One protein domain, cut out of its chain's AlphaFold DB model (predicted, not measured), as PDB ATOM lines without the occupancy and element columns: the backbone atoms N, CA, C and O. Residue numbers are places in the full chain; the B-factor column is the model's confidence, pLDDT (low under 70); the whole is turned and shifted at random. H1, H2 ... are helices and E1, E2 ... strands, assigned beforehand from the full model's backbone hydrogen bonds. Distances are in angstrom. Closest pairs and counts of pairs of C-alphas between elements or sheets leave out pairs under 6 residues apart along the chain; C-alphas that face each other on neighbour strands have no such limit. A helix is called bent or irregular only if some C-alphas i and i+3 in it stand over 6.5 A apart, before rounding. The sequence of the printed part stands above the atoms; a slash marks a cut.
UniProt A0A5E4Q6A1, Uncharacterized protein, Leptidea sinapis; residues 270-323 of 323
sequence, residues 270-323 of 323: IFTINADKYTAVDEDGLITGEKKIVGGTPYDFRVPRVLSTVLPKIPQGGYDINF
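This is residues 270 to 323 of the 323 residues of an uncharacterized protein of Leptidea sinapis (UniProt A0A5E4Q6A1). This is a domain with little regular structure: a two-stranded hairpin, E1 and E2, lies at one end and a short helix, H1, toward the other, with loops between. The printed part has 54 residues, ordered E1, E2, H1; the sheet E1 - E2 is antiparallel. The class is mixed, with only 19 residues in named elements. It is compact and rounded, radius of gyration of the C-alphas 10.9 A, spanning 27 by 22 by 15 A.

Find C-alpha 277 at (24.902, 12.547, -30.912); E1 runs from there to residue 281. E2, residues 287 to 293, measures 15.1 A. H1, residues 307 to 313, ends at (22.416, 23.676, -17.432).

Look between E1 and E2, a hairpin at 146 degrees: N 278 and O 292 are 2.9 A apart. E1 and H1 are apart. H1 is only just irregular, C-alphas 309 and 312 being 6.9 A apart; 1 of 3 O i to N i+4 and 2 of 4 O i to N i+3 pairs are within hydrogen-bond range. Residues 270 to 271 pair antiparallel with 305 to 306.

The C-alphas of Asp 284 and Val 303, the two farthest apart, are 29.2 A apart. E2 to H1 is a long link. The printed part has no cut, and no printed residue is under 70 in pLDDT.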
ATOM      1  N   ILE A 270      29.817  32.059 -29.229       97.81
ATOM      2  CA  ILE A 270      28.696  31.383 -29.871       97.81
ATOM      3  C   ILE A 270      29.215  30.091 -30.495       97.81
ATOM      4  O   ILE A 270      30.035  30.123 -31.410       97.81
ATOM      5  N   PHE A 271      28.708  28.957 -30.026       97.25
ATOM      6  CA  PHE A 271      29.081  27.637 -30.524       97.25
ATOM      7  C   PHE A 271      28.030  27.101 -31.487       97.25
ATOM      8  O   PHE A 271      26.827  27.241 -31.258       97.25
ATOM      9  N   THR A 272      28.501  26.456 -32.554       97.62
ATOM     10  CA  THR A 272      27.700  25.601 -33.435       97.62
ATOM     11  C   THR A 272      28.483  24.318 -33.687       97.62
ATOM     12  O   THR A 272      29.631  24.382 -34.120       97.62
ATOM     13  N   ILE A 273      27.882  23.161 -33.415       97.81
ATOM     14  CA  ILE A 273      28.497  21.843 -33.605       97.81
ATOM     15  C   ILE A 273      27.535  21.001 -34.437       97.81
ATOM     16  O   ILE A 273      26.391  20.768 -34.045       97.81
ATOM     17  N   ASN A 274      28.003  20.546 -35.598       97.69
ATOM     18  CA  ASN A 274      27.215  19.717 -36.505       97.69
ATOM     19  C   ASN A 274      27.271  18.236 -36.089       97.69
ATOM     20  O   ASN A 274      27.920  17.425 -36.747       97.69
ATOM     21  N   ALA A 275      26.623  17.904 -34.972       98.00
ATOM     22  CA  ALA A 275      26.548  16.547 -34.439       98.00
ATOM     23  C   ALA A 275      25.137  16.236 -33.925       98.00
ATOM     24  O   ALA A 275      24.534  17.039 -33.219       98.00
ATOM     25  N   ASP A 276      24.614  15.051 -34.254       98.00
ATOM     26  CA  ASP A 276      23.309  14.579 -33.761       98.00
ATOM     27  C   ASP A 276      23.408  13.767 -32.464       98.00
ATOM     28  O   ASP A 276      22.393  13.496 -31.808       98.00
ATOM     29  N   LYS A 277      24.622  13.350 -32.098       98.12
ATOM     30  CA  LYS A 277      24.902  12.547 -30.912       98.12
ATOM     31  C   LYS A 277      26.109  13.101 -30.162       98.12
ATOM     32  O   LYS A 277      26.783  13.989 -30.656       98.12
ATOM     33  N   TYR A 278      26.316  12.591 -28.959       96.38
ATOM     34  CA  TYR A 278      27.535  12.743 -28.179       96.38
ATOM     35  C   TYR A 278      27.786  11.452 -27.399       96.38
ATOM     36  O   TYR A 278      26.883  10.623 -27.215       96.38
ATOM     37  N   THR A 279      29.019  11.249 -26.951       95.00
ATOM     38  CA  THR A 279      29.404  10.076 -26.167       95.00
ATOM     39  C   THR A 279      29.168  10.333 -24.687       95.00
ATOM     40  O   THR A 279      29.698  11.298 -24.138       95.00
ATOM     41  N   ALA A 280      28.395   9.472 -24.031       92.50
ATOM     42  CA  ALA A 280      28.159   9.599 -22.601       92.50
ATOM     43  C   ALA A 280      29.398   9.195 -21.794       92.50
ATOM     44  O   ALA A 280      30.050   8.191 -22.105       92.50
ATOM     45  N   VAL A 281      29.654   9.952 -20.732       90.81
ATOM     46  CA  VAL A 281      30.701   9.694 -19.743       90.81
ATOM     47  C   VAL A 281      30.087   9.224 -18.422       90.81
ATOM     48  O   VAL A 281      28.925   9.534 -18.141       90.81
ATOM     49  N   ASP A 282      30.835   8.435 -17.656       88.50
ATOM     50  CA  ASP A 282      30.490   8.047 -16.288       88.50
ATOM     51  C   ASP A 282      30.905   9.129 -15.271       88.50
ATOM     52  O   ASP A 282      31.295  10.238 -15.643       88.50
ATOM     53  N   GLU A 283      30.743   8.843 -13.977       85.31
ATOM     54  CA  GLU A 283      31.041   9.785 -12.885       85.31
ATOM     55  C   GLU A 283      32.529  10.163 -12.813       85.31
ATOM     56  O   GLU A 283      32.850  11.258 -12.356       85.31
ATOM     57  N   ASP A 284      33.409   9.305 -13.336       82.50
ATOM     58  CA  ASP A 284      34.852   9.536 -13.427       82.50
ATOM     59  C   ASP A 284      35.242  10.280 -14.723       82.50
ATOM     60  O   ASP A 284      36.422  10.492 -14.997       82.50
ATOM     61  N   GLY A 285      34.261  10.681 -15.544       82.94
ATOM     62  CA  GLY A 285      34.488  11.340 -16.832       82.94
ATOM     63  C   GLY A 285      34.910  10.383 -17.952       82.94
ATOM     64  O   GLY A 285      35.251  10.826 -19.049       82.94
ATOM     65  N   LEU A 286      34.860   9.065 -17.729       87.62
ATOM     66  CA  LEU A 286      35.290   8.075 -18.711       87.62
ATOM     67  C   LEU A 286      34.155   7.704 -19.660       87.62
ATOM     68  O   LEU A 286      33.003   7.526 -19.270       87.62
ATOM     69  N   ILE A 287      34.489   7.504 -20.935       89.38
ATOM     70  CA  ILE A 287      33.501   7.127 -21.946       89.38
ATOM     71  C   ILE A 287      32.853   5.771 -21.619       89.38
ATOM     72  O   ILE A 287      33.531   4.773 -21.368       89.38
ATOM     73  N   THR A 288      31.524   5.728 -21.667       91.44
ATOM     74  CA  THR A 288      30.717   4.520 -21.397       91.44
ATOM     75  C   THR A 288      30.496   3.657 -22.643       91.44
ATOM     76  O   THR A 288      30.100   2.498 -22.549       91.44
ATOM     77  N   GLY A 289      30.714   4.237 -23.828       91.06
ATOM     78  CA  GLY A 289      30.369   3.655 -25.129       91.06
ATOM     79  C   GLY A 289      28.935   3.946 -25.591       91.06
ATOM     80  O   GLY A 289      28.626   3.747 -26.769       91.06
ATOM     81  N   GLU A 290      28.066   4.465 -24.718       95.75
ATOM     82  CA  GLU A 290      26.720   4.903 -25.087       95.75
ATOM     83  C   GLU A 290      26.780   6.201 -25.913       95.75
ATOM     84  O   GLU A 290      27.487   7.152 -25.571       95.75
ATOM     85  N   LYS A 291      26.006   6.255 -27.004       97.06
ATOM     86  CA  LYS A 291      25.846   7.452 -27.841       97.06
ATOM     87  C   LYS A 291      24.458   8.046 -27.620       97.06
ATOM     88  O   LYS A 291      23.473   7.480 -28.099       97.06
ATOM     89  N   LYS A 292      24.385   9.188 -26.939       96.94
ATOM     90  CA  LYS A 292      23.132   9.895 -26.638       96.94
ATOM     91  C   LYS A 292      22.826  10.923 -27.714       96.94
ATOM     92  O   LYS A 292      23.742  11.482 -28.301       96.94
ATOM     93  N   ILE A 293      21.546  11.150 -28.000       97.94
ATOM     94  CA  ILE A 293      21.129  12.193 -28.946       97.94
ATOM     95  C   ILE A 293      21.312  13.578 -28.322       97.94
ATOM     96  O   ILE A 293      21.070  13.753 -27.129       97.94
ATOM     97  N   VAL A 294      21.694  14.572 -29.123       97.56
ATOM     98  CA  VAL A 294      21.799  15.957 -28.628       97.56
ATOM     99  C   VAL A 294      20.432  16.631 -28.513       97.56
ATOM    100  O   VAL A 294      20.247  17.507 -27.673       97.56
ATOM    101  N   GLY A 295      19.461  16.223 -29.339       96.94
ATOM    102  CA  GLY A 295      18.168  16.890 -29.485       96.94
ATOM    103  C   GLY A 295      17.423  17.084 -28.164       96.94
ATOM    104  O   GLY A 295      17.185  16.128 -27.431       96.94
ATOM    105  N   GLY A 296      17.043  18.329 -27.869       93.81
ATOM    106  CA  GLY A 296      16.318  18.675 -26.640       93.81
ATOM    107  C   GLY A 296      17.182  18.716 -25.373       93.81
ATOM    108  O   GLY A 296      16.648  18.928 -24.287       93.81
ATOM    109  N   THR A 297      18.502  18.557 -25.491       94.81
ATOM    110  CA  THR A 297      19.435  18.596 -24.357       94.81
ATOM    111  C   THR A 297      20.275  19.884 -24.348       94.81
ATOM    112  O   THR A 297      20.346  20.600 -25.354       94.81
ATOM    113  N   PRO A 298      20.970  20.193 -23.236       94.94
ATOM    114  CA  PRO A 298      22.012  21.226 -23.188       94.94
ATOM    115  C   PRO A 298      23.233  20.977 -24.098       94.94
ATOM    116  O   PRO A 298      24.110  21.833 -24.169       94.94
ATOM    117  N   TYR A 299      23.302  19.831 -24.780       95.38
ATOM    118  CA  TYR A 299      24.345  19.490 -25.748       95.38
ATOM    119  C   TYR A 299      23.935  19.816 -27.199       95.38
ATOM    120  O   TYR A 299      24.721  19.624 -28.121       95.38
ATOM    121  N   ASP A 300      22.714  20.316 -27.442       96.56
ATOM    122  CA  ASP A 300      22.251  20.656 -28.797       96.56
ATOM    123  C   ASP A 300      22.827  21.990 -29.295       96.56
ATOM    124  O   ASP A 300      22.214  23.049 -29.137       96.56
ATOM    125  N   PHE A 301      23.998  21.924 -29.930       97.19
ATOM    126  CA  PHE A 301      24.647  23.045 -30.618       97.19
ATOM    127  C   PHE A 301      24.429  23.029 -32.139       97.19
ATOM    128  O   PHE A 301      25.134  23.727 -32.862       97.19
ATOM    129  N   ARG A 302      23.455  22.272 -32.665       97.62
ATOM    130  CA  ARG A 302      23.163  22.281 -34.118       97.62
ATOM    131  C   ARG A 302      22.616  23.629 -34.595       97.62
ATOM    132  O   ARG A 302      22.702  23.958 -35.773       97.62
ATOM    133  N   VAL A 303      22.071  24.411 -33.665       95.88
ATOM    134  CA  VAL A 303      21.729  25.827 -33.831       95.88
ATOM    135  C   VAL A 303      22.710  26.650 -32.987       95.88
ATOM    136  O   VAL A 303      22.990  26.225 -31.864       95.88
ATOM    137  N   PRO A 304      23.197  27.811 -33.470       97.50
ATOM    138  CA  PRO A 304      24.123  28.654 -32.722       97.50
ATOM    139  C   PRO A 304      23.613  29.006 -31.319       97.50
ATOM    140  O   PRO A 304      22.484  29.478 -31.163       97.50
ATOM    141  N   ARG A 305      24.449  28.803 -30.294       96.56
ATOM    142  CA  ARG A 305      24.130  29.155 -28.899       96.56
ATOM    143  C   ARG A 305      25.292  29.849 -28.212       96.56
ATOM    144  O   ARG A 305      26.433  29.418 -28.340       96.56
ATOM    145  N   VAL A 306      24.974  30.883 -27.438       96.50
ATOM    146  CA  VAL A 306      25.937  31.567 -26.566       96.50
ATOM    147  C   VAL A 306      26.263  30.658 -25.383       96.50
ATOM    148  O   VAL A 306      25.341  30.196 -24.702       96.50
ATOM    149  N   LEU A 307      27.546  30.417 -25.118       95.06
ATOM    150  CA  LEU A 307      28.004  29.476 -24.094       95.06
ATOM    151  C   LEU A 307      27.416  29.789 -22.706       95.06
ATOM    152  O   LEU A 307      26.881  28.889 -22.056       95.06
ATOM    153  N   SER A 308      27.410  31.060 -22.297       94.81
ATOM    154  CA  SER A 308      26.874  31.538 -21.011       94.81
ATOM    155  C   SER A 308      25.412  31.156 -20.759       94.81
ATOM    156  O   SER A 308      25.007  30.977 -19.613       94.81
ATOM    157  N   THR A 309      24.612  30.971 -21.812       94.19
ATOM    158  CA  THR A 309      23.187  30.612 -21.691       94.19
ATOM    159  C   THR A 309      22.950  29.118 -21.468       94.19
ATOM    160  O   THR A 309      21.876  28.712 -21.005       94.19
ATOM    161  N   VAL A 310      23.929  28.285 -21.825       93.44
ATOM    162  CA  VAL A 310      23.809  26.822 -21.794       93.44
ATOM    163  C   VAL A 310      24.624  26.221 -20.654       93.44
ATOM    164  O   VAL A 310      24.150  25.279 -20.023       93.44
ATOM    165  N   LEU A 311      25.778  26.809 -20.324       93.12
ATOM    166  CA  LEU A 311      26.688  26.340 -19.275       93.12
ATOM    167  C   LEU A 311      26.008  26.091 -17.912       93.12
ATOM    168  O   LEU A 311      26.247  25.029 -17.341       93.12
ATOM    169  N   PRO A 312      25.099  26.957 -17.405       93.69
ATOM    170  CA  PRO A 312      24.423  26.716 -16.123       93.69
ATOM    171  C   PRO A 312      23.529  25.467 -16.106       93.69
ATOM    172  O   PRO A 312      23.093  25.031 -15.045       93.69
ATOM    173  N   LYS A 313      23.215  24.901 -17.280       92.25
ATOM    174  CA  LYS A 313      22.416  23.676 -17.432       92.25
ATOM    175  C   LYS A 313      23.281  22.416 -17.432       92.25
ATOM    176  O   LYS A 313      22.733  21.319 -17.518       92.25
ATOM    177  N   ILE A 314      24.604  22.561 -17.378       90.81
ATOM    178  CA  ILE A 314      25.548  21.453 -17.348       90.81
ATOM    179  C   ILE A 314      25.958  21.191 -15.897       90.81
ATOM    180  O   ILE A 314      26.575  22.062 -15.286       90.81
ATOM    181  N   PRO A 315      25.666  20.002 -15.337       80.25
ATOM    182  CA  PRO A 315      25.940  19.707 -13.928       80.25
ATOM    183  C   PRO A 315      27.404  19.897 -13.508       80.25
ATOM    184  O   PRO A 315      27.666  20.298 -12.382       80.25
ATOM    185  N   GLN A 316      28.349  19.635 -14.416       79.81
ATOM    186  CA  GLN A 316      29.792  19.742 -14.161       79.81
ATOM    187  C   GLN A 316      30.360  21.152 -14.418       79.81
ATOM    188  O   GLN A 316      31.550  21.381 -14.237       79.81
ATOM    189  N   GLY A 317      29.532  22.107 -14.861       83.25
ATOM    190  CA  GLY A 317      29.957  23.483 -15.142       83.25
ATOM    191  C   GLY A 317      30.734  23.680 -16.451       83.25
ATOM    192  O   GLY A 317      31.180  24.794 -16.717       83.25
ATOM    193  N   GLY A 318      30.878  22.645 -17.283       90.88
ATOM    194  CA  GLY A 318      31.605  22.700 -18.553       90.88
ATOM    195  C   GLY A 318      31.388  21.470 -19.431       90.88
ATOM    196  O   GLY A 318      30.729  20.516 -19.025       90.88
ATOM    197  N   TYR A 319      31.933  21.508 -20.647       92.12
ATOM    198  CA  TYR A 319      31.872  20.406 -21.606       92.12
ATOM    199  C   TYR A 319      33.255  19.774 -21.755       92.12
ATOM    200  O   TYR A 319      34.192  20.455 -22.160       92.12
ATOM    201  N   ASP A 320      33.348  18.476 -21.488       91.88
ATOM    202  CA  ASP A 320      34.507  17.639 -21.807       91.88
ATOM    203  C   ASP A 320      33.998  16.302 -22.360       91.88
ATOM    204  O   ASP A 320      33.856  15.306 -21.655       91.88
ATOM    205  N   ILE A 321      33.537  16.340 -23.610       91.31
ATOM    206  CA  ILE A 321      32.848  15.225 -24.264       91.31
ATOM    207  C   ILE A 321      33.167  15.193 -25.758       91.31
ATOM    208  O   ILE A 321      33.363  16.229 -26.394       91.31
ATOM    209  N   ASN A 322      33.134  13.997 -26.342       95.00
ATOM    210  CA  ASN A 322      33.127  13.841 -27.790       95.00
ATOM    211  C   ASN A 322      31.693  13.991 -28.326       95.00
ATOM    212  O   ASN A 322      30.795  13.250 -27.913       95.00
ATOM    213  N   PHE A 323      31.509  14.883 -29.299       95.75
ATOM    214  CA  PHE A 323      30.295  14.991 -30.113       95.75
ATOM    215  C   PHE A 323      30.360  14.027 -31.309       95.75
ATOM    216  O   PHE A 323      31.434  13.932 -31.941       95.75
TER     217      PHE A 323